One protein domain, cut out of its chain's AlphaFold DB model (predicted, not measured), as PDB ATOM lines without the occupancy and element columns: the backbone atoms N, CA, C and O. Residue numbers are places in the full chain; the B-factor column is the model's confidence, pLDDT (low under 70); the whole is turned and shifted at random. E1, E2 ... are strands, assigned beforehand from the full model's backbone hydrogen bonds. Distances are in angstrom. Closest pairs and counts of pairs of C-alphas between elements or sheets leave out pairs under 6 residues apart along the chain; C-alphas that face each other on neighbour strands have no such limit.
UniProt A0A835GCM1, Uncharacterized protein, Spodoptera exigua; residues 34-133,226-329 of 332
ATOM      1  N   SER A  34     141.171 127.042 188.739       40.53
ATOM      2  CA  SER A  34     141.270 126.065 187.649       40.53
ATOM      3  C   SER A  34     141.913 126.576 186.345       40.53
ATOM      4  O   SER A  34     142.157 125.769 185.452       40.53
ATOM      5  N   LYS A  35     142.203 127.879 186.208       52.47
ATOM      6  CA  LYS A  35     142.840 128.488 185.021       52.47
ATOM      7  C   LYS A  35     144.296 128.922 185.231       52.47
ATOM      8  O   LYS A  35     144.867 129.545 184.341       52.47
ATOM      9  N   LEU A  36     144.905 128.620 186.378       50.78
ATOM     10  CA  LEU A  36     146.336 128.852 186.594       50.78
ATOM     11  C   LEU A  36     147.135 127.965 185.624       50.78
ATOM     12  O   LEU A  36     147.115 126.743 185.754       50.78
ATOM     13  N   ARG A  37     147.780 128.569 184.618       62.94
ATOM     14  CA  ARG A  37     148.461 127.826 183.535       62.94
ATOM     15  C   ARG A  37     149.974 127.857 183.616       62.94
ATOM     16  O   ARG A  37     150.624 126.976 183.065       62.94
ATOM     17  N   LEU A  38     150.530 128.837 184.314       61.09
ATOM     18  CA  LEU A  38     151.965 128.945 184.510       61.09
ATOM     19  C   LEU A  38     152.231 129.036 186.003       61.09
ATOM     20  O   LEU A  38     151.841 130.013 186.628       61.09
ATOM     21  N   ILE A  39     152.872 128.012 186.559       69.19
ATOM     22  CA  ILE A  39     153.550 128.093 187.851       69.19
ATOM     23  C   ILE A  39     154.986 127.737 187.563       69.19
ATOM     24  O   ILE A  39     155.311 126.595 187.231       69.19
ATOM     25  N   LEU A  40     155.852 128.721 187.682       61.66
ATOM     26  CA  LEU A  40     157.271 128.456 187.688       61.66
ATOM     27  C   LEU A  40     157.661 128.429 189.162       61.66
ATOM     28  O   LEU A  40     157.405 129.413 189.854       61.66
ATOM     29  N   GLY A  41     158.221 127.281 189.571       58.03
ATOM     30  CA  GLY A  41     158.784 126.862 190.868       58.03
ATOM     31  C   GLY A  41     157.893 126.893 192.108       58.03
ATOM     32  O   GLY A  41     156.671 126.901 192.013       58.03
ATOM     33  N   SER A  42     158.519 126.729 193.277       54.06
ATOM     34  CA  SER A  42     157.839 126.348 194.518       54.06
ATOM     35  C   SER A  42     157.924 127.435 195.582       54.06
ATOM     36  O   SER A  42     158.929 128.131 195.706       54.06
ATOM     37  N   LYS A  43     156.862 127.537 196.388       59.56
ATOM     38  CA  LYS A  43     156.806 128.417 197.556       59.56
ATOM     39  C   LYS A  43     157.957 128.071 198.505       59.56
ATOM     40  O   LYS A  43     157.880 127.090 199.247       59.56
ATOM     41  N   SER A  44     159.024 128.864 198.486       53.78
ATOM     42  CA  SER A  44     160.086 128.774 199.485       53.78
ATOM     43  C   SER A  44     159.569 129.409 200.776       53.78
ATOM     44  O   SER A  44     159.153 130.566 200.760       53.78
ATOM     45  N   GLY A  45     159.524 128.660 201.878       50.28
ATOM     46  CA  GLY A  45     159.011 129.166 203.156       50.28
ATOM     47  C   GLY A  45     159.727 130.435 203.647       50.28
ATOM     48  O   GLY A  45     160.906 130.633 203.369       50.28
ATOM     49  N   GLY A  46     158.997 131.271 204.398       55.59
ATOM     50  CA  GLY A  46     159.520 132.399 205.181       55.59
ATOM     51  C   GLY A  46     159.113 133.780 204.672       55.59
ATOM     52  O   GLY A  46     158.287 134.431 205.296       55.59
ATOM     53  N   ASP A  47     159.658 134.210 203.534       71.44
ATOM     54  CA  ASP A  47     159.676 135.638 203.162       71.44
ATOM     55  C   ASP A  47     159.307 135.931 201.700       71.44
ATOM     56  O   ASP A  47     159.558 137.027 201.194       71.44
ATOM     57  N   GLU A  48     158.717 134.966 200.995       77.88
ATOM     58  CA  GLU A  48     158.224 135.200 199.638       77.88
ATOM     59  C   GLU A  48     157.080 136.226 199.648       77.88
ATOM     60  O   GLU A  48     156.093 136.074 200.373       77.88
ATOM     61  N   ARG A  49     157.203 137.264 198.817       79.88
ATOM     62  CA  ARG A  49     156.194 138.322 198.656       79.88
ATOM     63  C   ARG A  49     155.880 138.550 197.189       79.88
ATOM     64  O   ARG A  49     156.705 138.255 196.326       79.88
ATOM     65  N   LEU A  50     154.698 139.097 196.915       81.06
ATOM     66  CA  LEU A  50     154.349 139.596 195.590       81.06
ATOM     67  C   LEU A  50     155.216 140.828 195.297       81.06
ATOM     68  O   LEU A  50     155.123 141.839 195.982       81.06
ATOM     69  N   LEU A  51     156.092 140.737 194.299       81.50
ATOM     70  CA  LEU A  51     156.999 141.827 193.924       81.50
ATOM     71  C   LEU A  51     156.461 142.653 192.757       81.50
ATOM     72  O   LEU A  51     156.786 143.830 192.629       81.50
ATOM     73  N   SER A  52     155.663 142.038 191.890       82.75
ATOM     74  CA  SER A  52     155.040 142.711 190.756       82.75
ATOM     75  C   SER A  52     153.794 141.950 190.333       82.75
ATOM     76  O   SER A  52     153.838 140.728 190.178       82.75
ATOM     77  N   ARG A  53     152.718 142.680 190.055       84.88
ATOM     78  CA  ARG A  53     151.528 142.178 189.370       84.88
ATOM     79  C   ARG A  53     151.341 142.950 188.077       84.88
ATOM     80  O   ARG A  53     151.206 144.170 188.087       84.88
ATOM     81  N   THR A  54     151.292 142.233 186.964       82.00
ATOM     82  CA  THR A  54     151.053 142.816 185.644       82.00
ATOM     83  C   THR A  54     149.801 142.208 185.043       82.00
ATOM     84  O   THR A  54     149.721 141.002 184.840       82.00
ATOM     85  N   TYR A  55     148.817 143.048 184.750       83.12
ATOM     86  CA  TYR A  55     147.694 142.693 183.901       83.12
ATOM     87  C   TYR A  55     147.974 143.223 182.504       83.12
ATOM     88  O   TYR A  55     148.177 144.421 182.315       83.12
ATOM     89  N   HIS A  56     147.977 142.335 181.526       78.12
ATOM     90  CA  HIS A  56     148.239 142.698 180.150       78.12
ATOM     91  C   HIS A  56     147.070 142.277 179.278       78.12
ATOM     92  O   HIS A  56     146.571 141.153 179.378       78.12
ATOM     93  N   TYR A  57     146.635 143.191 178.427       81.31
ATOM     94  CA  TYR A  57     145.583 142.994 177.450       81.31
ATOM     95  C   TYR A  57     146.121 143.350 176.071       81.31
ATOM     96  O   TYR A  57     146.754 144.393 175.889       81.31
ATOM     97  N   VAL A  58     145.841 142.484 175.105       74.00
ATOM     98  CA  VAL A  58     146.188 142.702 173.705       74.00
ATOM     99  C   VAL A  58     144.952 142.515 172.863       74.00
ATOM    100  O   VAL A  58     144.224 141.525 172.982       74.00
ATOM    101  N   GLU A  59     144.752 143.478 171.977       69.88
ATOM    102  CA  GLU A  59     143.733 143.385 170.955       69.88
ATOM    103  C   GLU A  59     144.285 142.582 169.770       69.88
ATOM    104  O   GLU A  59     145.237 142.989 169.100       69.88
ATOM    105  N   GLY A  60     143.718 141.395 169.540       59.78
ATOM    106  CA  GLY A  60     144.128 140.525 168.444       59.78
ATOM    107  C   GLY A  60     143.816 141.153 167.086       59.78
ATOM    108  O   GLY A  60     142.729 141.677 166.855       59.78
ATOM    109  N   SER A  61     144.762 141.074 166.151       55.34
ATOM    110  CA  SER A  61     144.509 141.425 164.747       55.34
ATOM    111  C   SER A  61     143.957 140.232 163.971       55.34
ATOM    112  O   SER A  61     144.398 139.099 164.161       55.34
ATOM    113  N   HIS A  62     143.043 140.503 163.038       54.28
ATOM    114  CA  HIS A  62     142.248 139.493 162.343       54.28
ATOM    115  C   HIS A  62     143.006 138.530 161.404       54.28
ATOM    116  O   HIS A  62     142.373 137.690 160.772       54.28
ATOM    117  N   ARG A  63     144.326 138.685 161.226       52.69
ATOM    118  CA  ARG A  63     145.037 138.087 160.078       52.69
ATOM    119  C   ARG A  63     146.446 137.559 160.332       52.69
ATOM    120  O   ARG A  63     147.083 137.135 159.379       52.69
ATOM    121  N   ILE A  64     146.992 137.691 161.542       55.91
ATOM    122  CA  ILE A  64     148.386 137.295 161.785       55.91
ATOM    123  C   ILE A  64     148.534 136.771 163.210       55.91
ATOM    124  O   ILE A  64     147.985 137.364 164.141       55.91
ATOM    125  N   ALA A  65     149.276 135.675 163.365       58.03
ATOM    126  CA  ALA A  65     149.688 135.163 164.663       58.03
ATOM    127  C   ALA A  65     150.598 136.177 165.370       58.03
ATOM    128  O   ALA A  65     151.556 136.684 164.782       58.03
ATOM    129  N   HIS A  66     150.315 136.478 166.639       64.88
ATOM    130  CA  HIS A  66     151.084 137.476 167.381       64.88
ATOM    131  C   HIS A  66     152.139 136.786 168.226       64.88
ATOM    132  O   HIS A  66     151.800 136.016 169.121       64.88
ATOM    133  N   LYS A  67     153.412 137.099 167.977       71.38
ATOM    134  CA  LYS A  67     154.478 136.881 168.954       71.38
ATOM    135  C   LYS A  67     154.714 138.193 169.688       71.38
ATOM    136  O   LYS A  67     155.118 139.175 169.070       71.38
ATOM    137  N   GLN A  68     154.475 138.206 170.992       71.69
ATOM    138  CA  GLN A  68     154.828 139.342 171.839       71.69
ATOM    139  C   GLN A  68     155.709 138.888 172.990       71.69
ATOM    140  O   GLN A  68     155.666 137.731 173.415       71.69
ATOM    141  N   GLU A  69     156.524 139.818 173.477       78.12
ATOM    142  CA  GLU A  69     157.480 139.570 174.546       78.12
ATOM    143  C   GLU A  69     157.327 140.629 175.625       78.12
ATOM    144  O   GLU A  69     157.304 141.829 175.335       78.12
ATOM    145  N   ILE A  70     157.253 140.178 176.876       75.75
ATOM    146  CA  ILE A  70     157.158 141.049 178.041       75.75
ATOM    147  C   ILE A  70     158.279 140.694 178.994       75.75
ATOM    148  O   ILE A  70     158.393 139.567 179.476       75.75
ATOM    149  N   LEU A  71     159.141 141.680 179.218       82.81
ATOM    150  CA  LEU A  71     160.226 141.604 180.180       82.81
ATOM    151  C   LEU A  71     159.813 142.392 181.413       82.81
ATOM    152  O   LEU A  71     159.564 143.596 181.324       82.81
ATOM    153  N   ILE A  72     159.812 141.710 182.549       78.12
ATOM    154  CA  ILE A  72     159.729 142.338 183.861       78.12
ATOM    155  C   ILE A  72     161.102 142.207 184.490       78.12
ATOM    156  O   ILE A  72     161.554 141.096 184.788       78.12
ATOM    157  N   ARG A  73     161.772 143.342 184.680       81.31
ATOM    158  CA  ARG A  73     163.009 143.416 185.452       81.31
ATOM    159  C   ARG A  73     162.703 144.040 186.805       81.31
ATOM    160  O   ARG A  73     162.295 145.196 186.897       81.31
ATOM    161  N   LEU A  74     162.912 143.243 187.840       77.56
ATOM    162  CA  LEU A  74     162.907 143.666 189.226       77.56
ATOM    163  C   LEU A  74     164.243 144.330 189.576       77.56
ATOM    164  O   LEU A  74     165.249 144.209 188.876       77.56
ATOM    165  N   VAL A  75     164.245 144.988 190.724       75.31
ATOM    166  CA  VAL A  75     165.427 145.567 191.366       75.31
ATOM    167  C   VAL A  75     166.555 144.549 191.578       75.31
ATOM    168  O   VAL A  75     166.306 143.364 191.790       75.31
ATOM    169  N   ASP A  76     167.812 145.003 191.572       74.62
ATOM    170  CA  ASP A  76     169.012 144.136 191.586       74.62
ATOM    171  C   ASP A  76     169.151 143.224 192.815       74.62
ATOM    172  O   ASP A  76     169.846 142.208 192.776       74.62
ATOM    173  N   TYR A  77     168.487 143.567 193.914       77.12
ATOM    174  CA  TYR A  77     168.447 142.778 195.146       77.12
ATOM    175  C   TYR A  77     167.176 141.928 195.272       77.12
ATOM    176  O   TYR A  77     166.977 141.301 196.307       77.12
ATOM    177  N   ALA A  78     166.313 141.879 194.260       78.94
ATOM    178  CA  ALA A  78     165.227 140.913 194.203       78.94
ATOM    179  C   ALA A  78     165.700 139.620 193.533       78.94
ATOM    180  O   ALA A  78     166.445 139.649 192.552       78.94
ATOM    181  N   ARG A  79     165.219 138.474 194.016       83.25
ATOM    182  CA  ARG A  79     165.233 137.237 193.226       83.25
ATOM    183  C   ARG A  79     163.838 136.682 193.103       83.25
ATOM    184  O   ARG A  79     163.129 136.566 194.099       83.25
ATOM    185  N   ILE A  80     163.492 136.300 191.884       83.25
ATOM    186  CA  ILE A  80     162.234 135.644 191.566       83.25
ATOM    187  C   ILE A  80     162.271 134.225 192.136       83.25
ATOM    188  O   ILE A  80     163.189 133.449 191.847       83.25
ATOM    189  N   THR A  81     161.271 133.902 192.950       82.31
ATOM    190  CA  THR A  81     161.063 132.577 193.553       82.31
ATOM    191  C   THR A  81     159.794 131.910 193.066       82.31
ATOM    192  O   THR A  81     159.648 130.712 193.263       82.31
ATOM    193  N   ARG A  82     158.880 132.650 192.435       82.50
ATOM    194  CA  ARG A  82     157.705 132.072 191.791       82.50
ATOM    195  C   ARG A  82     157.110 133.042 190.791       82.50
ATOM    196  O   ARG A  82     157.140 134.251 190.988       82.50
ATOM    197  N   VAL A  83     156.584 132.506 189.701       80.62
ATOM    198  CA  VAL A  83     155.831 133.280 188.713       80.62
ATOM    199  C   VAL A  83     154.534 132.544 188.446       80.62
ATOM    200  O   VAL A  83     154.563 131.360 188.105       80.62
ATOM    201  N   GLU A  84     153.419 133.243 188.616       83.19
ATOM    202  CA  GLU A  84     152.073 132.717 188.415       83.19
ATOM    203  C   GLU A  84     151.379 133.465 187.281       83.19
ATOM    204  O   GLU A  84     151.345 134.693 187.267       83.19
ATOM    205  N   GLY A  85     150.848 132.721 186.312       81.38
ATOM    206  CA  GLY A  85     150.153 133.264 185.148       81.38
ATOM    207  C   GLY A  85     148.726 132.736 185.026       81.38
ATOM    208  O   GLY A  85     148.509 131.522 184.947       81.38
ATOM    209  N   TRP A  86     147.763 133.654 184.932       82.69
ATOM    210  CA  TRP A  86     146.355 133.363 184.649       82.69
ATOM    211  C   TRP A  86     145.963 133.979 183.311       82.69
ATOM    212  O   TRP A  86     145.675 135.180 183.246       82.69
ATOM    213  N   PRO A  87     145.951 133.192 182.229       78.81
ATOM    214  CA  PRO A  87     145.451 133.674 180.961       78.81
ATOM    215  C   PRO A  87     143.917 133.741 180.996       78.81
ATOM    216  O   PRO A  87     143.226 132.849 181.492       78.81
ATOM    217  N   GLY A  88     143.364 134.832 180.472       73.06
ATOM    218  CA  GLY A  88     141.925 135.014 180.296       73.06
ATOM    219  C   GLY A  88     141.351 134.052 179.253       73.06
ATOM    220  O   GLY A  88     140.225 133.574 179.410       73.06
ATOM    221  N   ASN A  89     142.155 133.716 178.239       73.88
ATOM    222  CA  ASN A  89     141.871 132.658 177.278       73.88
ATOM    223  C   ASN A  89     142.569 131.369 177.740       73.88
ATOM    224  O   ASN A  89     143.786 131.410 177.918       73.88
ATOM    225  N   PRO A  90     141.857 130.243 177.946       71.69
ATOM    226  CA  PRO A  90     142.517 128.983 178.237       71.69
ATOM    227  C   PRO A  90     143.591 128.689 177.191       71.69
ATOM    228  O   PRO A  90     144.718 128.488 177.583       71.69
ATOM    229  N   ASP A  91     143.338 128.784 175.895       73.06
ATOM    230  CA  ASP A  91     144.248 128.258 174.867       73.06
ATOM    231  C   ASP A  91     145.582 129.013 174.719       73.06
ATOM    232  O   ASP A  91     146.448 128.597 173.957       73.06
ATOM    233  N   LEU A  92     145.797 130.081 175.495       72.94
ATOM    234  CA  LEU A  92     147.069 130.789 175.539       72.94
ATOM    235  C   LEU A  92     148.133 129.978 176.297       72.94
ATOM    236  O   LEU A  92     147.983 129.670 177.486       72.94
ATOM    237  N   GLU A  93     149.249 129.707 175.625       75.75
ATOM    238  CA  GLU A  93     150.458 129.171 176.243       75.75
ATOM    239  C   GLU A  93     151.456 130.309 176.506       75.75
ATOM    240  O   GLU A  93     151.902 131.002 175.591       75.75
ATOM    241  N   LEU A  94     151.780 130.526 177.784       76.12
ATOM    242  CA  LEU A  94     152.829 131.455 178.204       76.12
ATOM    243  C   LEU A  94     154.137 130.678 178.343       76.12
ATOM    244  O   LEU A  94     154.243 129.780 179.179       76.12
ATOM    245  N   THR A  95     155.147 131.056 177.567       80.75
ATOM    246  CA  THR A  95     156.476 130.441 177.599       80.75
ATOM    247  C   THR A  95     157.479 131.396 178.238       80.75
ATOM    248  O   THR A  95     157.532 132.581 177.908       80.75
ATOM    249  N   VAL A  96     158.329 130.890 179.130       82.00
ATOM    250  CA  VAL A  96     159.511 131.643 179.576       82.00
ATOM    251  C   VAL A  96     160.540 131.613 178.467       82.00
ATOM    252  O   VAL A  96     161.008 130.542 178.088       82.00
ATOM    253  N   LEU A  97     160.899 132.783 177.959       81.00
ATOM    254  CA  LEU A  97     161.950 132.907 176.957       81.00
ATOM    255  C   LEU A  97     163.319 133.004 177.631       81.00
ATOM    256  O   LEU A  97     164.258 132.327 177.228       81.00
ATOM    257  N   GLU A  98     163.425 133.842 178.664       83.75
ATOM    258  CA  GLU A  98     164.668 134.113 179.389       83.75
ATOM    259  C   GLU A  98     164.373 134.489 180.850       83.75
ATOM    260  O   GLU A  98     163.285 134.962 181.187       83.75
ATOM    261  N   GLY A  99     165.366 134.340 181.723       83.25
ATOM    262  CA  GLY A  99     165.248 134.727 183.127       83.25
ATOM    263  C   GLY A  99     164.505 133.716 184.003       83.25
ATOM    264  O   GLY A  99     164.434 132.526 183.696       83.25
ATOM    265  N   GLY A 100     163.969 134.195 185.127       74.56
ATOM    266  CA  GLY A 100     163.177 133.413 186.073       74.56
ATOM    267  C   GLY A 100     163.905 133.128 187.384       74.56
ATOM    268  O   GLY A 100     164.471 134.023 188.009       74.56
ATOM    269  N   PHE A 101     163.844 131.876 187.826       76.94
ATOM    270  CA  PHE A 101     164.274 131.437 189.154       76.94
ATOM    271  C   PHE A 101     165.664 131.906 189.553       76.94
ATOM    272  O   PHE A 101     166.648 131.645 188.864       76.94
ATOM    273  N   GLY A 102     165.749 132.574 190.704       75.56
ATOM    274  CA  GLY A 102     167.014 133.067 191.246       75.56
ATOM    275  C   GLY A 102     167.595 134.278 190.508       75.56
ATOM    276  O   GLY A 102     168.628 134.791 190.940       75.56
ATOM    277  N   GLN A 103     166.942 134.754 189.446       84.69
ATOM    278  CA  GLN A 103     167.297 135.968 188.714       84.69
ATOM    279  C   GLN A 103     166.387 137.130 189.132       84.69
ATOM    280  O   GLN A 103     165.356 136.932 189.774       84.69
ATOM    281  N   ASN A 104     166.770 138.355 188.775       80.94
ATOM    282  CA  ASN A 104     165.975 139.561 189.019       80.94
ATOM    283  C   ASN A 104     165.095 139.947 187.823       80.94
ATOM    284  O   ASN A 104     164.521 141.028 187.814       80.94
ATOM    285  N   PHE A 105     164.990 139.112 186.792       85.69
ATOM    286  CA  PHE A 105     164.131 139.387 185.649       85.69
ATOM    287  C   PHE A 105     163.477 138.115 185.133       85.69
ATOM    288  O   PHE A 105     164.006 137.016 185.298       85.69
ATOM    289  N   VAL A 106     162.339 138.282 184.473       82.75
ATOM    290  CA  VAL A 106     161.675 137.231 183.708       82.75
ATOM    291  C   VAL A 106     161.193 137.819 182.390       82.75
ATOM    292  O   VAL A 106     160.574 138.884 182.357       82.75
ATOM    293  N   LYS A 107     161.521 137.135 181.295       82.56
ATOM    294  CA  LYS A 107     161.060 137.443 179.947       82.56
ATOM    295  C   LYS A 107     160.078 136.365 179.530       82.56
ATOM    296  O   LYS A 107     160.449 135.199 179.387       82.56
ATOM    297  N   LEU A 108     158.834 136.760 179.331       80.75
ATOM    298  CA  LEU A 108     157.781 135.878 178.862       80.75
ATOM    299  C   LEU A 108     157.482 136.173 177.404       80.75
ATOM    300  O   LEU A 108     157.503 137.325 176.973       80.75
ATOM    301  N   GLY A 109     157.203 135.115 176.668       78.12
ATOM    302  CA  GLY A 109     156.668 135.162 175.327       78.12
ATOM    303  C   GLY A 109     155.361 134.401 175.287       78.12
ATOM    304  O   GLY A 109     155.128 133.484 176.075       78.12
ATOM    305  N   TYR A 110     154.517 134.771 174.348       76.81
ATOM    306  CA  TYR A 110     153.381 133.952 173.969       76.81
ATOM    307  C   TYR A 110     153.169 134.084 172.470       76.81
ATOM    308  O   TYR A 110     153.575 135.069 171.843       76.81
ATOM    309  N   VAL A 111     152.543 133.056 171.914       74.50
ATOM    310  CA  VAL A 111     152.104 133.015 170.526       74.50
ATOM    311  C   VAL A 111     150.595 132.885 170.544       74.50
ATOM    312  O   VAL A 111     150.060 132.041 171.262       74.50
ATOM    313  N   THR A 112     149.906 133.733 169.790       68.69
ATOM    314  CA  THR A 112     148.447 133.651 169.672       68.69
ATOM    315  C   THR A 112     148.042 133.310 168.256       68.69
ATOM    316  O   THR A 112     148.668 133.760 167.298       68.69
ATOM    317  N   GLU A 113     146.963 132.545 168.127       68.56
ATOM    318  CA  GLU A 113     146.313 132.307 166.843       68.56
ATOM    319  C   GLU A 113     145.591 133.570 166.352       68.56
ATOM    320  O   GLU A 113     145.307 134.502 167.117       68.56
ATOM    321  N   GLU A 114     145.297 133.610 165.054       65.88
ATOM    322  CA  GLU A 114     144.552 134.704 164.432       65.88
ATOM    323  C   GLU A 114     143.186 134.910 165.109       65.88
ATOM    324  O   GLU A 114     142.553 133.962 165.567       65.88
ATOM    325  N   ASN A 115     142.692 136.153 165.140       63.69
ATOM    326  CA  ASN A 115     141.358 136.502 165.661       63.69
ATOM    327  C   ASN A 115     141.121 136.262 167.164       63.69
ATOM    328  O   ASN A 115     139.973 136.304 167.610       63.69
ATOM    329  N   THR A 116     142.164 136.052 167.967       63.81
ATOM    330  CA  THR A 116     141.994 135.861 169.413       63.81
ATOM    331  C   THR A 116     142.302 137.139 170.190       63.81
ATOM    332  O   THR A 116     143.400 137.686 170.137       63.81
ATOM    333  N   PHE A 117     141.315 137.622 170.947       68.88
ATOM    334  CA  PHE A 117     141.571 138.554 172.042       68.88
ATOM    335  C   PHE A 117     142.076 137.743 173.225       68.88
ATOM    336  O   PHE A 117     141.515 136.692 173.554       68.88
ATOM    337  N   PHE A 118     143.096 138.241 173.906       75.00
ATOM    338  CA  PHE A 118     143.539 137.611 175.133       75.00
ATOM    339  C   PHE A 118     143.995 138.666 176.128       75.00
ATOM    340  O   PHE A 118     144.432 139.771 175.811       75.00
ATOM    341  N   SER A 119     143.848 138.290 177.385       78.75
ATOM    342  CA  SER A 119     144.469 138.979 178.496       78.75
ATOM    343  C   SER A 119     145.199 137.951 179.322       78.75
ATOM    344  O   SER A 119     144.878 136.762 179.261       78.75
ATOM    345  N   TYR A 120     146.160 138.390 180.111       79.31
ATOM    346  CA  TYR A 120     146.715 137.562 181.159       79.31
ATOM    347  C   TYR A 120     147.035 138.419 182.378       79.31
ATOM    348  O   TYR A 120     147.315 139.615 182.277       79.31
ATOM    349  N   THR A 121     146.957 137.789 183.541       82.62
ATOM    350  CA  THR A 121     147.496 138.341 184.782       82.62
ATOM    351  C   THR A 121     148.756 137.573 185.115       82.62
ATOM    352  O   THR A 121     148.756 136.345 185.034       82.62
ATOM    353  N   LEU A 122     149.815 138.290 185.460       83.19
ATOM    354  CA  LEU A 122     151.086 137.728 185.866       83.19
ATOM    355  C   LEU A 122     151.472 138.263 187.236       83.19
ATOM    356  O   LEU A 122     151.707 139.464 187.386       83.19
ATOM    357  N   ASP A 123     151.609 137.355 188.188       84.75
ATOM    358  CA  ASP A 123     152.136 137.641 189.511       84.75
ATOM    359  C   ASP A 123     153.561 137.109 189.608       84.75
ATOM    360  O   ASP A 123     153.831 135.927 189.400       84.75
ATOM    361  N   VAL A 124     154.488 138.004 189.918       82.75
ATOM    362  CA  VAL A 124     155.893 137.687 190.142       82.75
ATOM    363  C   VAL A 124     156.152 137.779 191.633       82.75
ATOM    364  O   VAL A 124     156.073 138.857 192.225       82.75
ATOM    365  N   TYR A 125     156.482 136.643 192.227       83.19
ATOM    366  CA  TYR A 125     156.857 136.516 193.621       83.19
ATOM    367  C   TYR A 125     158.367 136.357 193.760       83.19
ATOM    368  O   TYR A 125     159.054 135.795 192.897       83.19
ATOM    369  N   GLY A 126     158.892 136.844 194.872       83.19
ATOM    370  CA  GLY A 126     160.314 136.779 195.139       83.19
ATOM    371  C   GLY A 126     160.690 137.149 196.558       83.19
ATOM    372  O   GLY A 126     159.842 137.456 197.399       83.19
ATOM    373  N   VAL A 127     161.998 137.149 196.787       81.31
ATOM    374  CA  VAL A 127     162.628 137.562 198.043       81.31
ATOM    375  C   VAL A 127     163.520 138.770 197.773       81.31
ATOM    376  O   VAL A 127     164.245 138.814 196.775       81.31
ATOM    377  N   LEU A 128     163.467 139.751 198.672       74.00
ATOM    378  CA  LEU A 128     164.341 140.923 198.660       74.00
ATOM    379  C   LEU A 128     165.542 140.681 199.582       74.00
ATOM    380  O   LEU A 128     165.383 140.443 200.778       74.00
ATOM    381  N   TYR A 129     166.754 140.775 199.039       71.62
ATOM    382  CA  TYR A 129     168.001 140.635 199.784       71.62
ATOM    383  C   TYR A 129     168.494 142.005 200.250       71.62
ATOM    384  O   TYR A 129     169.205 142.708 199.540       71.62
ATOM    385  N   TYR A 130     168.172 142.368 201.488       61.66
ATOM    386  CA  TYR A 130     168.598 143.639 202.094       61.66
ATOM    387  C   TYR A 130     170.123 143.741 202.330       61.66
ATOM    388  O   TYR A 130     170.645 144.826 202.566       61.66
ATOM    389  N   ASN A 131     170.864 142.632 202.214       48.53
ATOM    390  CA  ASN A 131     172.283 142.521 202.581       48.53
ATOM    391  C   ASN A 131     173.295 143.070 201.552       48.53
ATOM    392  O   ASN A 131     174.483 142.777 201.660       48.53
ATOM    393  N   ARG A 132     172.866 143.830 200.536       45.06
ATOM    394  CA  ARG A 132     173.767 144.384 199.498       45.06
ATOM    395  C   ARG A 132     173.624 145.890 199.258       45.06
ATOM    396  O   ARG A 132     174.032 146.376 198.207       45.06
ATOM    397  N   LEU A 133     173.090 146.648 200.214       45.09
ATOM    398  CA  LEU A 133     173.188 148.107 200.153       45.09
ATOM    399  C   LEU A 133     174.614 148.528 200.567       45.09
ATOM    400  O   LEU A 133     175.027 148.205 201.684       45.09
ATOM    401  N   PHE A 226     142.571 146.136 194.929       52.12
ATOM    402  CA  PHE A 226     143.422 146.451 193.794       52.12
ATOM    403  C   PHE A 226     142.673 147.405 192.866       52.12
ATOM    404  O   PHE A 226     141.873 146.991 192.023       52.12
ATOM    405  N   ARG A 227     142.898 148.704 193.048       56.59
ATOM    406  CA  ARG A 227     142.242 149.752 192.272       56.59
ATOM    407  C   ARG A 227     143.157 150.162 191.128       56.59
ATOM    408  O   ARG A 227     144.211 150.752 191.346       56.59
ATOM    409  N   ARG A 228     142.739 149.852 189.898       62.91
ATOM    410  CA  ARG A 228     143.373 150.410 188.698       62.91
ATOM    411  C   ARG A 228     143.281 151.949 188.761       62.91
ATOM    412  O   ARG A 228     142.229 152.455 189.170       62.91
ATOM    413  N   PRO A 229     144.331 152.687 188.363       69.25
ATOM    414  CA  PRO A 229     144.298 154.119 188.150       69.25
ATOM    415  C   PRO A 229     143.088 154.464 187.304       69.25
ATOM    416  O   PRO A 229     142.766 153.758 186.343       69.25
ATOM    417  N   LYS A 230     142.403 155.542 187.677       70.69
ATOM    418  CA  LYS A 230     141.365 156.088 186.814       70.69
ATOM    419  C   LYS A 230     142.049 156.588 185.541       70.69
ATOM    420  O   LYS A 230     143.106 157.206 185.591       70.69
ATOM    421  N   GLU A 231     141.469 156.248 184.399       68.94
ATOM    422  CA  GLU A 231     141.949 156.671 183.082       68.94
ATOM    423  C   GLU A 231     141.285 158.000 182.724       68.94
ATOM    424  O   GLU A 231     140.448 158.107 181.830       68.94
ATOM    425  N   ASP A 232     141.589 159.022 183.514       72.69
ATOM    426  CA  ASP A 232     141.102 160.380 183.344       72.69
ATOM    427  C   ASP A 232     142.185 161.267 182.721       72.69
ATOM    428  O   ASP A 232     143.360 161.227 183.082       72.69
ATOM    429  N   ALA A 233     141.783 162.104 181.759       65.12
ATOM    430  CA  ALA A 233     142.702 162.960 181.004       65.12
ATOM    431  C   ALA A 233     143.515 163.919 181.898       65.12
ATOM    432  O   ALA A 233     144.622 164.305 181.538       65.12
ATOM    433  N   SER A 234     143.001 164.276 183.080       68.19
ATOM    434  CA  SER A 234     143.705 165.086 184.086       68.19
ATOM    435  C   SER A 234     144.881 164.365 184.760       68.19
ATOM    436  O   SER A 234     145.807 165.020 185.249       68.19
ATOM    437  N   ASN A 235     144.859 163.030 184.769       72.31
ATOM    438  CA  ASN A 235     145.881 162.173 185.375       72.31
ATOM    439  C   ASN A 235     146.813 161.541 184.337       72.31
ATOM    440  O   ASN A 235     147.709 160.788 184.697       72.31
ATOM    441  N   LEU A 236     146.649 161.866 183.056       74.75
ATOM    442  CA  LEU A 236     147.561 161.446 181.999       74.75
ATOM    443  C   LEU A 236     148.935 162.112 182.220       74.75
ATOM    444  O   LEU A 236     149.041 163.340 182.285       74.75
ATOM    445  N   ARG A 237     149.986 161.304 182.402       79.50
ATOM    446  CA  ARG A 237     151.355 161.769 182.717       79.50
ATOM    447  C   ARG A 237     152.398 161.359 181.686       79.50
ATOM    448  O   ARG A 237     153.410 162.041 181.564       79.50
ATOM    449  N   LEU A 238     152.133 160.312 180.908       80.31
ATOM    450  CA  LEU A 238     152.915 159.998 179.715       80.31
ATOM    451  C   LEU A 238     152.034 160.169 178.485       80.31
ATOM    452  O   LEU A 238     151.005 159.512 178.371       80.31
ATOM    453  N   ILE A 239     152.465 161.023 177.561       86.81
ATOM    454  CA  ILE A 239     151.912 161.105 176.211       86.81
ATOM    455  C   ILE A 239     153.091 161.150 175.255       86.81
ATOM    456  O   ILE A 239     153.822 162.138 175.202       86.81
ATOM    457  N   LEU A 240     153.281 160.074 174.506       83.69
ATOM    458  CA  LEU A 240     154.201 160.054 173.381       83.69
ATOM    459  C   LEU A 240     153.371 160.074 172.114       83.69
ATOM    460  O   LEU A 240     152.547 159.189 171.914       83.69
ATOM    461  N   GLY A 241     153.614 161.061 171.260       82.06
ATOM    462  CA  GLY A 241     152.923 161.187 169.984       82.06
ATOM    463  C   GLY A 241     151.488 161.689 170.115       82.06
ATOM    464  O   GLY A 241     150.939 161.890 171.198       82.06
ATOM    465  N   SER A 242     150.880 161.916 168.964       73.75
ATOM    466  CA  SER A 242     149.483 162.306 168.816       73.75
ATOM    467  C   SER A 242     148.849 161.372 167.802       73.75
ATOM    468  O   SER A 242     149.544 160.949 166.880       73.75
ATOM    469  N   LYS A 243     147.546 161.095 167.937       66.31
ATOM    470  CA  LYS A 243     146.804 160.244 166.997       66.31
ATOM    471  C   LYS A 243     147.098 160.680 165.559       66.31
ATOM    472  O   LYS A 243     146.700 161.771 165.152       66.31
ATOM    473  N   SER A 244     147.836 159.853 164.825       60.25
ATOM    474  CA  SER A 244     148.427 160.246 163.540       60.25
ATOM    475  C   SER A 244     147.633 159.758 162.325       60.25
ATOM    476  O   SER A 244     148.009 160.073 161.201       60.25
ATOM    477  N   GLY A 245     146.533 159.017 162.513       64.00
ATOM    478  CA  GLY A 245     145.731 158.500 161.400       64.00
ATOM    479  C   GLY A 245     144.450 157.769 161.815       64.00
ATOM    480  O   GLY A 245     144.173 157.592 163.002       64.00
ATOM    481  N   GLY A 246     143.657 157.370 160.815       71.25
ATOM    482  CA  GLY A 246     142.423 156.593 160.998       71.25
ATOM    483  C   GLY A 246     142.660 155.142 161.431       71.25
ATOM    484  O   GLY A 246     141.833 154.598 162.153       71.25
ATOM    485  N   ASP A 247     143.813 154.571 161.070       77.75
ATOM    486  CA  ASP A 247     144.179 153.173 161.357       77.75
ATOM    487  C   ASP A 247     144.908 152.988 162.695       77.75
ATOM    488  O   ASP A 247     145.346 151.887 163.034       77.75
ATOM    489  N   ASP A 248     145.069 154.074 163.449       83.50
ATOM    490  CA  ASP A 248     145.683 154.049 164.767       83.50
ATOM    491  C   ASP A 248     144.759 153.333 165.761       83.50
ATOM    492  O   ASP A 248     143.652 153.807 166.047       83.50
ATOM    493  N   ARG A 249     145.206 152.188 166.279       86.38
ATOM    494  CA  ARG A 249     144.433 151.334 167.190       86.38
ATOM    495  C   ARG A 249     145.225 150.985 168.437       86.38
ATOM    496  O   ARG A 249     146.453 151.004 168.425       86.38
ATOM    497  N   LEU A 250     144.514 150.641 169.505       88.00
ATOM    498  CA  LEU A 250     145.123 150.127 170.723       88.00
ATOM    499  C   LEU A 250     145.720 148.747 170.424       88.00
ATOM    500  O   LEU A 250     145.003 147.819 170.070       88.00
ATOM    501  N   LEU A 251     147.039 148.614 170.529       87.25
ATOM    502  CA  LEU A 251     147.733 147.344 170.292       87.25
ATOM    503  C   LEU A 251     148.069 146.629 171.597       87.25
ATOM    504  O   LEU A 251     148.155 145.403 171.629       87.25
ATOM    505  N   SER A 252     148.263 147.382 172.674       87.06
ATOM    506  CA  SER A 252     148.573 146.817 173.977       87.06
ATOM    507  C   SER A 252     148.090 147.725 175.095       87.06
ATOM    508  O   SER A 252     148.271 148.939 175.042       87.06
ATOM    509  N   LYS A 253     147.508 147.122 176.128       88.25
ATOM    510  CA  LYS A 253     147.119 147.779 177.370       88.25
ATOM    511  C   LYS A 253     147.733 147.032 178.536       88.25
ATOM    512  O   LYS A 253     147.399 145.878 178.802       88.25
ATOM    513  N   THR A 254     148.646 147.691 179.232       87.00
ATOM    514  CA  THR A 254     149.366 147.122 180.367       87.00
ATOM    515  C   THR A 254     149.002 147.880 181.621       87.00
ATOM    516  O   THR A 254     149.271 149.068 181.737       87.00
ATOM    517  N   TYR A 255     148.433 147.177 182.584       87.31
ATOM    518  CA  TYR A 255     148.335 147.658 183.944       87.31
ATOM    519  C   TYR A 255     149.416 146.985 184.788       87.31
ATOM    520  O   TYR A 255     149.478 145.757 184.864       87.31
ATOM    521  N   HIS A 256     150.259 147.779 185.431       84.44
ATOM    522  CA  HIS A 256     151.355 147.294 186.253       84.44
ATOM    523  C   HIS A 256     151.234 147.829 187.675       84.44
ATOM    524  O   HIS A 256     150.960 149.011 187.874       84.44
ATOM    525  N   TYR A 257     151.439 146.951 188.652       84.31
ATOM    526  CA  TYR A 257     151.394 147.259 190.072       84.31
ATOM    527  C   TYR A 257     152.580 146.641 190.802       84.31
ATOM    528  O   TYR A 257     152.894 145.462 190.624       84.31
ATOM    529  N   VAL A 258     153.178 147.435 191.680       80.00
ATOM    530  CA  VAL A 258     154.269 147.051 192.566       80.00
ATOM    531  C   VAL A 258     153.848 147.386 193.985       80.00
ATOM    532  O   VAL A 258     153.485 148.525 194.291       80.00
ATOM    533  N   GLU A 259     153.908 146.388 194.859       75.81
ATOM    534  CA  GLU A 259     153.588 146.583 196.266       75.81
ATOM    535  C   GLU A 259     154.671 147.419 196.967       75.81
ATOM    536  O   GLU A 259     155.875 147.297 196.697       75.81
ATOM    537  N   ARG A 260     154.235 148.274 197.897       76.88
ATOM    538  CA  ARG A 260     155.133 149.107 198.699       76.88
ATOM    539  C   ARG A 260     156.184 148.264 199.418       76.88
ATOM    540  O   ARG A 260     155.875 147.254 200.049       76.88
ATOM    541  N   SER A 261     157.432 148.723 199.390       67.94
ATOM    542  CA  SER A 261     158.489 148.188 200.251       67.94
ATOM    543  C   SER A 261     158.809 149.191 201.346       67.94
ATOM    544  O   SER A 261     159.048 150.366 201.079       67.94
ATOM    545  N   HIS A 262     158.841 148.729 202.594       69.75
ATOM    546  CA  HIS A 262     159.006 149.619 203.743       69.75
ATOM    547  C   HIS A 262     160.370 150.300 203.846       69.75
ATOM    548  O   HIS A 262     160.525 151.250 204.607       69.75
ATOM    549  N   LYS A 263     161.371 149.767 203.144       65.69
ATOM    550  CA  LYS A 263     162.777 150.151 203.315       65.69
ATOM    551  C   LYS A 263     163.483 150.436 202.002       65.69
ATOM    552  O   LYS A 263     164.699 150.584 201.999       65.69
ATOM    553  N   ILE A 264     162.769 150.338 200.880       66.12
ATOM    554  CA  ILE A 264     163.425 150.351 199.586       66.12
ATOM    555  C   ILE A 264     162.587 151.070 198.533       66.12
ATOM    556  O   ILE A 264     161.448 150.695 198.271       66.12
ATOM    557  N   ALA A 265     163.221 152.050 197.895       74.56
ATOM    558  CA  ALA A 265     162.820 152.614 196.618       74.56
ATOM    559  C   ALA A 265     162.930 151.560 195.508       74.56
ATOM    560  O   ALA A 265     163.989 150.953 195.316       74.56
ATOM    561  N   HIS A 266     161.861 151.339 194.750       74.19
ATOM    562  CA  HIS A 266     161.884 150.394 193.641       74.19
ATOM    563  C   HIS A 266     162.373 151.072 192.367       74.19
ATOM    564  O   HIS A 266     161.972 152.187 192.048       74.19
ATOM    565  N   ARG A 267     163.217 150.370 191.611       80.56
ATOM    566  CA  ARG A 267     163.546 150.692 190.221       80.56
ATOM    567  C   ARG A 267     163.154 149.514 189.358       80.56
ATOM    568  O   ARG A 267     163.722 148.435 189.512       80.56
ATOM    569  N   GLN A 268     162.174 149.709 188.491       79.81
ATOM    570  CA  GLN A 268     161.690 148.647 187.618       79.81
ATOM    571  C   GLN A 268     161.734 149.086 186.166       79.81
ATOM    572  O   GLN A 268     161.678 150.277 185.851       79.81
ATOM    573  N   GLU A 269     161.840 148.096 185.289       85.12
ATOM    574  CA  GLU A 269     161.768 148.293 183.852       85.12
ATOM    575  C   GLU A 269     160.710 147.361 183.269       85.12
ATOM    576  O   GLU A 269     160.685 146.165 183.575       85.12
ATOM    577  N   ILE A 270     159.876 147.912 182.390       83.19
ATOM    578  CA  ILE A 270     158.911 147.154 181.597       83.19
ATOM    579  C   ILE A 270     159.261 147.352 180.132       83.19
ATOM    580  O   ILE A 270     159.322 148.481 179.643       83.19
ATOM    581  N   LEU A 271     159.475 146.245 179.430       87.94
ATOM    582  CA  LEU A 271     159.567 146.230 177.975       87.94
ATOM    583  C   LEU A 271     158.242 145.724 177.413       87.94
ATOM    584  O   LEU A 271     157.851 144.590 177.694       87.94
ATOM    585  N   ILE A 272     157.598 146.547 176.594       86.94
ATOM    586  CA  ILE A 272     156.445 146.149 175.790       86.94
ATOM    587  C   ILE A 272     156.942 146.029 174.355       86.94
ATOM    588  O   ILE A 272     157.249 147.039 173.717       86.94
ATOM    589  N   ARG A 273     157.061 144.794 173.858       87.88
ATOM    590  CA  ARG A 273     157.380 144.514 172.457       87.88
ATOM    591  C   ARG A 273     156.125 144.020 171.748       87.88
ATOM    592  O   ARG A 273     155.602 142.954 172.065       87.88
ATOM    593  N   LEU A 274     155.665 144.821 170.795       86.31
ATOM    594  CA  LEU A 274     154.618 144.457 169.854       86.31
ATOM    595  C   LEU A 274     155.186 143.506 168.788       86.31
ATOM    596  O   LEU A 274     156.391 143.263 168.720       86.31
ATOM    597  N   VAL A 275     154.309 142.995 167.928       82.56
ATOM    598  CA  VAL A 275     154.702 142.191 166.762       82.56
ATOM    599  C   VAL A 275     155.638 142.953 165.816       82.56
ATOM    600  O   VAL A 275     155.592 144.178 165.744       82.56
ATOM    601  N   ASP A 276     156.480 142.235 165.071       81.19
ATOM    602  CA  ASP A 276     157.576 142.822 164.278       81.19
ATOM    603  C   ASP A 276     157.130 143.834 163.215       81.19
ATOM    604  O   ASP A 276     157.833 144.806 162.948       81.19
ATOM    605  N   TYR A 277     155.935 143.653 162.661       84.69
ATOM    606  CA  TYR A 277     155.323 144.550 161.679       84.69
ATOM    607  C   TYR A 277     154.410 145.615 162.318       84.69
ATOM    608  O   TYR A 277     153.721 146.350 161.615       84.69
ATOM    609  N   ALA A 278     154.360 145.726 163.649       87.69
ATOM    610  CA  ALA A 278     153.671 146.827 164.315       87.69
ATOM    611  C   ALA A 278     154.579 148.052 164.438       87.69
ATOM    612  O   ALA A 278     155.769 147.951 164.730       87.69
ATOM    613  N   ARG A 279     153.990 149.236 164.293       90.19
ATOM    614  CA  ARG A 279     154.659 150.510 164.535       90.19
ATOM    615  C   ARG A 279     153.884 151.307 165.570       90.19
ATOM    616  O   ARG A 279     152.725 151.641 165.340       90.19
ATOM    617  N   ILE A 280     154.542 151.645 166.676       92.31
ATOM    618  CA  ILE A 280     153.989 152.494 167.730       92.31
ATOM    619  C   ILE A 280     153.827 153.917 167.189       92.31
ATOM    620  O   ILE A 280     154.767 154.517 166.666       92.31
ATOM    621  N   THR A 281     152.632 154.463 167.333       92.19
ATOM    622  CA  THR A 281     152.228 155.811 166.886       92.19
ATOM    623  C   THR A 281     151.884 156.704 168.066       92.19
ATOM    624  O   THR A 281     152.068 157.922 167.988       92.19
ATOM    625  N   ARG A 282     151.423 156.109 169.171       91.94
ATOM    626  CA  ARG A 282     151.092 156.825 170.393       91.94
ATOM    627  C   ARG A 282     151.252 155.936 171.623       91.94
ATOM    628  O   ARG A 282     150.958 154.748 171.586       91.94
ATOM    629  N   VAL A 283     151.707 156.520 172.725       91.19
ATOM    630  CA  VAL A 283     151.721 155.867 174.041       91.19
ATOM    631  C   VAL A 283     151.087 156.800 175.050       91.19
ATOM    632  O   VAL A 283     151.451 157.972 175.122       91.19
ATOM    633  N   GLU A 284     150.151 156.276 175.823       91.62
ATOM    634  CA  GLU A 284     149.476 156.982 176.902       91.62
ATOM    635  C   GLU A 284     149.728 156.290 178.231       91.62
ATOM    636  O   GLU A 284     149.927 155.076 178.292       91.62
ATOM    637  N   GLY A 285     149.736 157.076 179.301       89.50
ATOM    638  CA  GLY A 285     150.091 156.573 180.605       89.50
ATOM    639  C   GLY A 285     149.461 157.301 181.781       89.50
ATOM    640  O   GLY A 285     149.662 158.507 181.925       89.50
ATOM    641  N   TRP A 286     148.806 156.547 182.661       89.88
ATOM    642  CA  TRP A 286     148.124 157.048 183.854       89.88
ATOM    643  C   TRP A 286     148.693 156.390 185.119       89.88
ATOM    644  O   TRP A 286     148.437 155.202 185.349       89.88
ATOM    645  N   PRO A 287     149.454 157.117 185.954       86.94
ATOM    646  CA  PRO A 287     149.870 156.614 187.249       86.94
ATOM    647  C   PRO A 287     148.705 156.616 188.235       86.94
ATOM    648  O   PRO A 287     147.844 157.495 188.201       86.94
ATOM    649  N   GLY A 288     148.718 155.680 189.182       81.06
ATOM    650  CA  GLY A 288     147.816 155.733 190.335       81.06
ATOM    651  C   GLY A 288     148.202 156.805 191.348       81.06
ATOM    652  O   GLY A 288     147.334 157.293 192.066       81.06
ATOM    653  N   ASN A 289     149.477 157.205 191.374       79.25
ATOM    654  CA  ASN A 289     149.968 158.322 192.172       79.25
ATOM    655  C   ASN A 289     150.514 159.424 191.241       79.25
ATOM    656  O   ASN A 289     151.469 159.168 190.506       79.25
ATOM    657  N   PRO A 290     149.957 160.648 191.268       74.38
ATOM    658  CA  PRO A 290     150.347 161.726 190.360       74.38
ATOM    659  C   PRO A 290     151.808 162.176 190.497       74.38
ATOM    660  O   PRO A 290     152.309 162.799 189.558       74.38
ATOM    661  N   ASP A 291     152.457 161.869 191.624       74.75
ATOM    662  CA  ASP A 291     153.853 162.213 191.912       74.75
ATOM    663  C   ASP A 291     154.843 161.199 191.313       74.75
ATOM    664  O   ASP A 291     156.047 161.449 191.252       74.75
ATOM    665  N   LEU A 292     154.350 160.054 190.828       74.06
ATOM    666  CA  LEU A 292     155.168 159.022 190.199       74.06
ATOM    667  C   LEU A 292     155.288 159.274 188.691       74.06
ATOM    668  O   LEU A 292     154.306 159.279 187.946       74.06
ATOM    669  N   GLY A 293     156.526 159.473 188.241       73.38
ATOM    670  CA  GLY A 293     156.859 159.706 186.840       73.38
ATOM    671  C   GLY A 293     157.184 158.417 186.089       73.38
ATOM    672  O   GLY A 293     157.914 157.558 186.584       73.38
ATOM    673  N   LEU A 294     156.690 158.319 184.856       82.81
ATOM    674  CA  LEU A 294     157.080 157.287 183.906       82.81
ATOM    675  C   LEU A 294     158.108 157.843 182.921       82.81
ATOM    676  O   LEU A 294     157.852 158.853 182.266       82.81
ATOM    677  N   THR A 295     159.258 157.179 182.793       88.81
ATOM    678  CA  THR A 295     160.326 157.604 181.874       88.81
ATOM    679  C   THR A 295     160.491 156.606 180.737       88.81
ATOM    680  O   THR A 295     160.514 155.398 180.959       88.81
ATOM    681  N   VAL A 296     160.649 157.099 179.510       90.94
ATOM    682  CA  VAL A 296     161.027 156.263 178.364       90.94
ATOM    683  C   VAL A 296     162.532 156.049 178.394       90.94
ATOM    684  O   VAL A 296     163.291 157.015 178.360       90.94
ATOM    685  N   LEU A 297     162.960 154.793 178.470       90.69
ATOM    686  CA  LEU A 297     164.376 154.422 178.485       90.69
ATOM    687  C   LEU A 297     164.893 154.110 177.079       90.69
ATOM    688  O   LEU A 297     166.018 154.464 176.744       90.69
ATOM    689  N   GLU A 298     164.078 153.433 176.268       93.00
ATOM    690  CA  GLU A 298     164.437 152.980 174.922       93.00
ATOM    691  C   GLU A 298     163.171 152.742 174.080       93.00
ATOM    692  O   GLU A 298     162.084 152.526 174.622       93.00
ATOM    693  N   GLY A 299     163.300 152.737 172.754       92.50
ATOM    694  CA  GLY A 299     162.189 152.466 171.842       92.50
ATOM    695  C   GLY A 299     161.211 153.637 171.693       92.50
ATOM    696  O   GLY A 299     161.593 154.803 171.790       92.50
ATOM    697  N   GLY A 300     159.937 153.323 171.443       90.75
ATOM    698  CA  GLY A 300     158.843 154.291 171.354       90.75
ATOM    699  C   GLY A 300     158.319 154.493 169.933       90.75
ATOM    700  O   GLY A 300     158.180 153.541 169.169       90.75
ATOM    701  N   LEU A 301     157.979 155.739 169.595       92.38
ATOM    702  CA  LEU A 301     157.331 156.078 168.325       92.38
ATOM    703  C   LEU A 301     158.143 155.594 167.117       92.38
ATOM    704  O   LEU A 301     159.365 155.732 167.074       92.38
ATOM    705  N   GLY A 302     157.459 155.054 166.112       89.94
ATOM    706  CA  GLY A 302     158.080 154.538 164.893       89.94
ATOM    707  C   GLY A 302     158.683 153.135 165.024       89.94
ATOM    708  O   GLY A 302     158.991 152.526 163.999       89.94
ATOM    709  N   GLN A 303     158.803 152.605 166.242       93.19
ATOM    710  CA  GLN A 303     159.379 151.289 166.529       93.19
ATOM    711  C   GLN A 303     158.292 150.284 166.929       93.19
ATOM    712  O   GLN A 303     157.153 150.667 167.190       93.19
ATOM    713  N   ASN A 304     158.634 148.996 166.990       89.88
ATOM    714  CA  ASN A 304     157.727 147.936 167.443       89.88
ATOM    715  C   ASN A 304     157.833 147.649 168.950       89.88
ATOM    716  O   ASN A 304     157.210 146.717 169.448       89.88
ATOM    717  N   PHE A 305     158.637 148.406 169.694       92.62
ATOM    718  CA  PHE A 305     158.802 148.207 171.128       92.62
ATOM    719  C   PHE A 305     158.993 149.527 171.866       92.62
ATOM    720  O   PHE A 305     159.443 150.521 171.294       92.62
ATOM    721  N   ILE A 306     158.693 149.512 173.160       92.31
ATOM    722  CA  ILE A 306     159.009 150.592 174.087       92.31
ATOM    723  C   ILE A 306     159.481 150.011 175.419       92.31
ATOM    724  O   ILE A 306     158.883 149.076 175.957       92.31
ATOM    725  N   LYS A 307     160.572 150.568 175.944       91.69
ATOM    726  CA  LYS A 307     161.113 150.262 177.264       91.69
ATOM    727  C   LYS A 307     160.863 151.438 178.191       91.69
ATOM    728  O   LYS A 307     161.278 152.566 177.924       91.69
ATOM    729  N   LEU A 308     160.202 151.152 179.296       89.50
ATOM    730  CA  LEU A 308     159.737 152.127 180.261       89.50
ATOM    731  C   LEU A 308     160.387 151.863 181.614       89.50
ATOM    732  O   LEU A 308     160.478 150.714 182.047       89.50
ATOM    733  N   GLY A 309     160.853 152.928 182.253       86.31
ATOM    734  CA  GLY A 309     161.504 152.917 183.553       86.31
ATOM    735  C   GLY A 309     160.663 153.626 184.600       86.31
ATOM    736  O   GLY A 309     160.076 154.680 184.336       86.31
ATOM    737  N   TYR A 310     160.662 153.054 185.799       84.12
ATOM    738  CA  TYR A 310     159.915 153.543 186.951       84.12
ATOM    739  C   TYR A 310     160.846 153.643 188.147       84.12
ATOM    740  O   TYR A 310     161.676 152.754 188.369       84.12
ATOM    741  N   VAL A 311     160.681 154.704 188.931       81.06
ATOM    742  CA  VAL A 311     161.355 154.874 190.216       81.06
ATOM    743  C   VAL A 311     160.301 155.227 191.256       81.06
ATOM    744  O   VAL A 311     159.516 156.147 191.041       81.06
ATOM    745  N   THR A 312     160.272 154.488 192.360       75.25
ATOM    746  CA  THR A 312     159.387 154.752 193.502       75.25
ATOM    747  C   THR A 312     160.205 155.197 194.703       75.25
ATOM    748  O   THR A 312     161.405 154.936 194.774       75.25
ATOM    749  N   GLU A 313     159.551 155.821 195.673       80.00
ATOM    750  CA  GLU A 313     160.140 156.087 196.986       80.00
ATOM    751  C   GLU A 313     159.851 154.940 197.963       80.00
ATOM    752  O   GLU A 313     159.066 154.027 197.677       80.00
ATOM    753  N   GLU A 314     160.513 154.967 199.118       77.62
ATOM    754  CA  GLU A 314     160.240 154.033 200.210       77.62
ATOM    755  C   GLU A 314     158.801 154.188 200.716       77.62
ATOM    756  O   GLU A 314     158.246 155.283 200.737       77.62
ATOM    757  N   ASN A 315     158.198 153.090 201.175       76.69
ATOM    758  CA  ASN A 315     156.826 153.040 201.697       76.69
ATOM    759  C   ASN A 315     155.718 153.440 200.708       76.69
ATOM    760  O   ASN A 315     154.552 153.448 201.107       76.69
ATOM    761  N   MET A 316     156.039 153.690 199.437       76.56
ATOM    762  CA  MET A 316     155.045 153.965 198.405       76.56
ATOM    763  C   MET A 316     154.761 152.730 197.564       76.56
ATOM    764  O   MET A 316     155.673 152.026 197.126       76.56
ATOM    765  N   ASP A 317     153.478 152.470 197.348       78.44
ATOM    766  CA  ASP A 317     153.015 151.592 196.291       78.44
ATOM    767  C   ASP A 317     153.127 152.310 194.945       78.44
ATOM    768  O   ASP A 317     153.208 153.539 194.852       78.44
ATOM    769  N   PHE A 318     153.176 151.522 193.880       80.69
ATOM    770  CA  PHE A 318     153.246 152.053 192.532       80.69
ATOM    771  C   PHE A 318     152.254 151.320 191.650       80.69
ATOM    772  O   PHE A 318     152.217 150.091 191.621       80.69
ATOM    773  N   SER A 319     151.462 152.080 190.903       85.81
ATOM    774  CA  SER A 319     150.566 151.543 189.890       85.81
ATOM    775  C   SER A 319     150.541 152.428 188.659       85.81
ATOM    776  O   SER A 319     150.660 153.652 188.758       85.81
ATOM    777  N   TYR A 320     150.388 151.810 187.493       86.75
ATOM    778  CA  TYR A 320     150.349 152.528 186.230       86.75
ATOM    779  C   TYR A 320     149.548 151.765 185.180       86.75
ATOM    780  O   TYR A 320     149.695 150.551 185.043       86.75
ATOM    781  N   THR A 321     148.739 152.487 184.411       89.69
ATOM    782  CA  THR A 321     148.110 151.988 183.183       89.69
ATOM    783  C   THR A 321     148.846 152.569 181.985       89.69
ATOM    784  O   THR A 321     149.061 153.776 181.934       89.69
ATOM    785  N   ILE A 322     149.242 151.725 181.036       90.62
ATOM    786  CA  ILE A 322     149.998 152.078 179.833       90.62
ATOM    787  C   ILE A 322     149.217 151.569 178.633       90.62
ATOM    788  O   ILE A 322     149.087 150.355 178.459       90.62
ATOM    789  N   ASP A 323     148.770 152.484 177.786       91.75
ATOM    790  CA  ASP A 323     148.105 152.155 176.532       91.75
ATOM    791  C   ASP A 323     149.068 152.462 175.383       91.75
ATOM    792  O   ASP A 323     149.545 153.585 175.219       91.75
ATOM    793  N   VAL A 324     149.389 151.443 174.592       90.56
ATOM    794  CA  VAL A 324     150.259 151.535 173.422       90.56
ATOM    795  C   VAL A 324     149.399 151.399 172.179       90.56
ATOM    796  O   VAL A 324     148.804 150.350 171.918       90.56
ATOM    797  N   TYR A 325     149.370 152.468 171.399       91.25
ATOM    798  CA  TYR A 325     148.681 152.562 170.127       91.25
ATOM    799  C   TYR A 325     149.673 152.433 168.976       91.25
ATOM    800  O   TYR A 325     150.845 152.824 169.074       91.25
ATOM    801  N   GLY A 326     149.199 151.872 167.876       90.38
ATOM    802  CA  GLY A 326     150.010 151.665 166.697       90.38
ATOM    803  C   GLY A 326     149.211 151.258 165.476       90.38
ATOM    804  O   GLY A 326     148.005 151.013 165.517       90.38
ATOM    805  N   VAL A 327     149.951 151.126 164.384       89.94
ATOM    806  CA  VAL A 327     149.479 150.571 163.116       89.94
ATOM    807  C   VAL A 327     150.187 149.248 162.851       89.94
ATOM    808  O   VAL A 327     151.323 149.050 163.285       89.94
ATOM    809  N   LEU A 328     149.529 148.339 162.134       85.69
ATOM    810  CA  LEU A 328     150.215 147.186 161.553       85.69
ATOM    811  C   LEU A 328     150.618 147.551 160.131       85.69
ATOM    812  O   LEU A 328     149.762 147.892 159.318       85.69
ATOM    813  N   VAL A 329     151.911 147.491 159.856       80.38
ATOM    814  CA  VAL A 329     152.485 147.666 158.529       80.38
ATOM    815  C   VAL A 329     152.481 146.293 157.868       80.38
ATOM    816  O   VAL A 329     153.416 145.518 158.028       80.38
TER     817      VAL A 329
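AT A GLANCE: This is residues 34 to 133 and 226 to 329 of the 332 residues of an uncharacterized protein of Spodoptera exigua (UniProt A0A835GCM1). Two broad, twisted sheets lie face to face as a sandwich, and each runs on across two halves set side by side, E1 to E7 making one half and E8 to E14 the other. The halves join where E2 stands beside E9 in one sheet and E3 beside E10 in the other; at the two far edges E1 comes close to E5, and E8 to E12. The printed part has 204 residues with no named helix and 14 named strands, E1 to E14 in that order along the chain, and its class is all strand. One sheet has the order E1, E4, E7, E2, E9, E14, E11, E8 and the other E5, E6, E3, E10, E13, E12, both antiparallel throughout. The whole is compact, with a radius of gyration of the C-alphas of 16.8 A and spans of 52, 38 and 27 A.

HOW THE PARTS SIT: Begin at E1, residues 38 to 40, an edge strand of the larger sheet, and look for its neighbour E4, residues 78 to 87, where N 85 and O 38 are 2.9 A apart, within hydrogen-bond range. E4 bends by 65 degrees at residue 81. Next to E4 comes E7, residues 118 to 128, with N 84 and O 123 at 2.8 A. Then comes E2, residues 49 to 58, where N 54 and O 122 of E7 are 2.8 A apart. E2 and E9, residues 249 to 258, are antiparallel at 171 degrees, with N 55 and O 255 at 2.8 A. Beyond E9 find E14, residues 318 to 328, with N 322 and O 254 at 2.7 A, then E11, residues 278 to 287, with N 284 and O 323 at 2.8 A. E11 bends by 66 degrees at residue 281, and its other neighbour is the edge strand E8, residues 238 to 240, with N 240 and O 283 at 2.9 A. In the second sheet, the hairpin of E5, residues 93 to 99, and E6, residues 105 to 112, has N 95 and O 109 at 2.8 A. E6 is the neighbour of E3, residues 66 to 73, with N 108 and O 70 at 2.8 A. E3 and E10, residues 267 to 273, have N 73 and O 269 at 3.2 A. E10 and E13, residues 305 to 311, have N 308 and O 270 at 2.8 A, and E13 forms a hairpin with the edge strand E12, residues 294 to 299, where N 297 and O 307 are 2.8 A apart. These sheets make a sandwich, two sheets face to face, with 68 pairs of C-alphas within 10 A and strands at 17 degrees. The closest C-alphas of E1 and E5 are Leu 38 and Leu 94, 6.8 A; those of E8 and E12 are Leu 238 and Leu 294, 6.5 A.

IN THESE COORDINATES: Find C-alpha 38 at (151.965, 128.945, 184.510), where E1 begins. E2 is 27.2 A long from first to last C-alpha, E3 22.5 A, E4 24.9 A and E6 23.1 A. E7 runs 31.6 A to C-alpha 128 at (164.341, 140.923, 198.660). After the cut, E9 measures 27.6 A and E11 25.2 A. E14 runs 31.5 A to C-alpha 328 at (150.215, 147.186, 161.553).

THE WHOLE: The C-alphas farthest apart are those of Gly 46 and Gly 246, 53.2 A. Residues 134 to 225 are not printed, and C-alphas 133 and 226 are 30.5 A apart across the cut. Of the links printed whole, none is long. Residues 226 to 237 hold no named element. The mean pLDDT of the printed part is 77.2; 45 residues are under 70, among them 34 to 46 and 59 to 66.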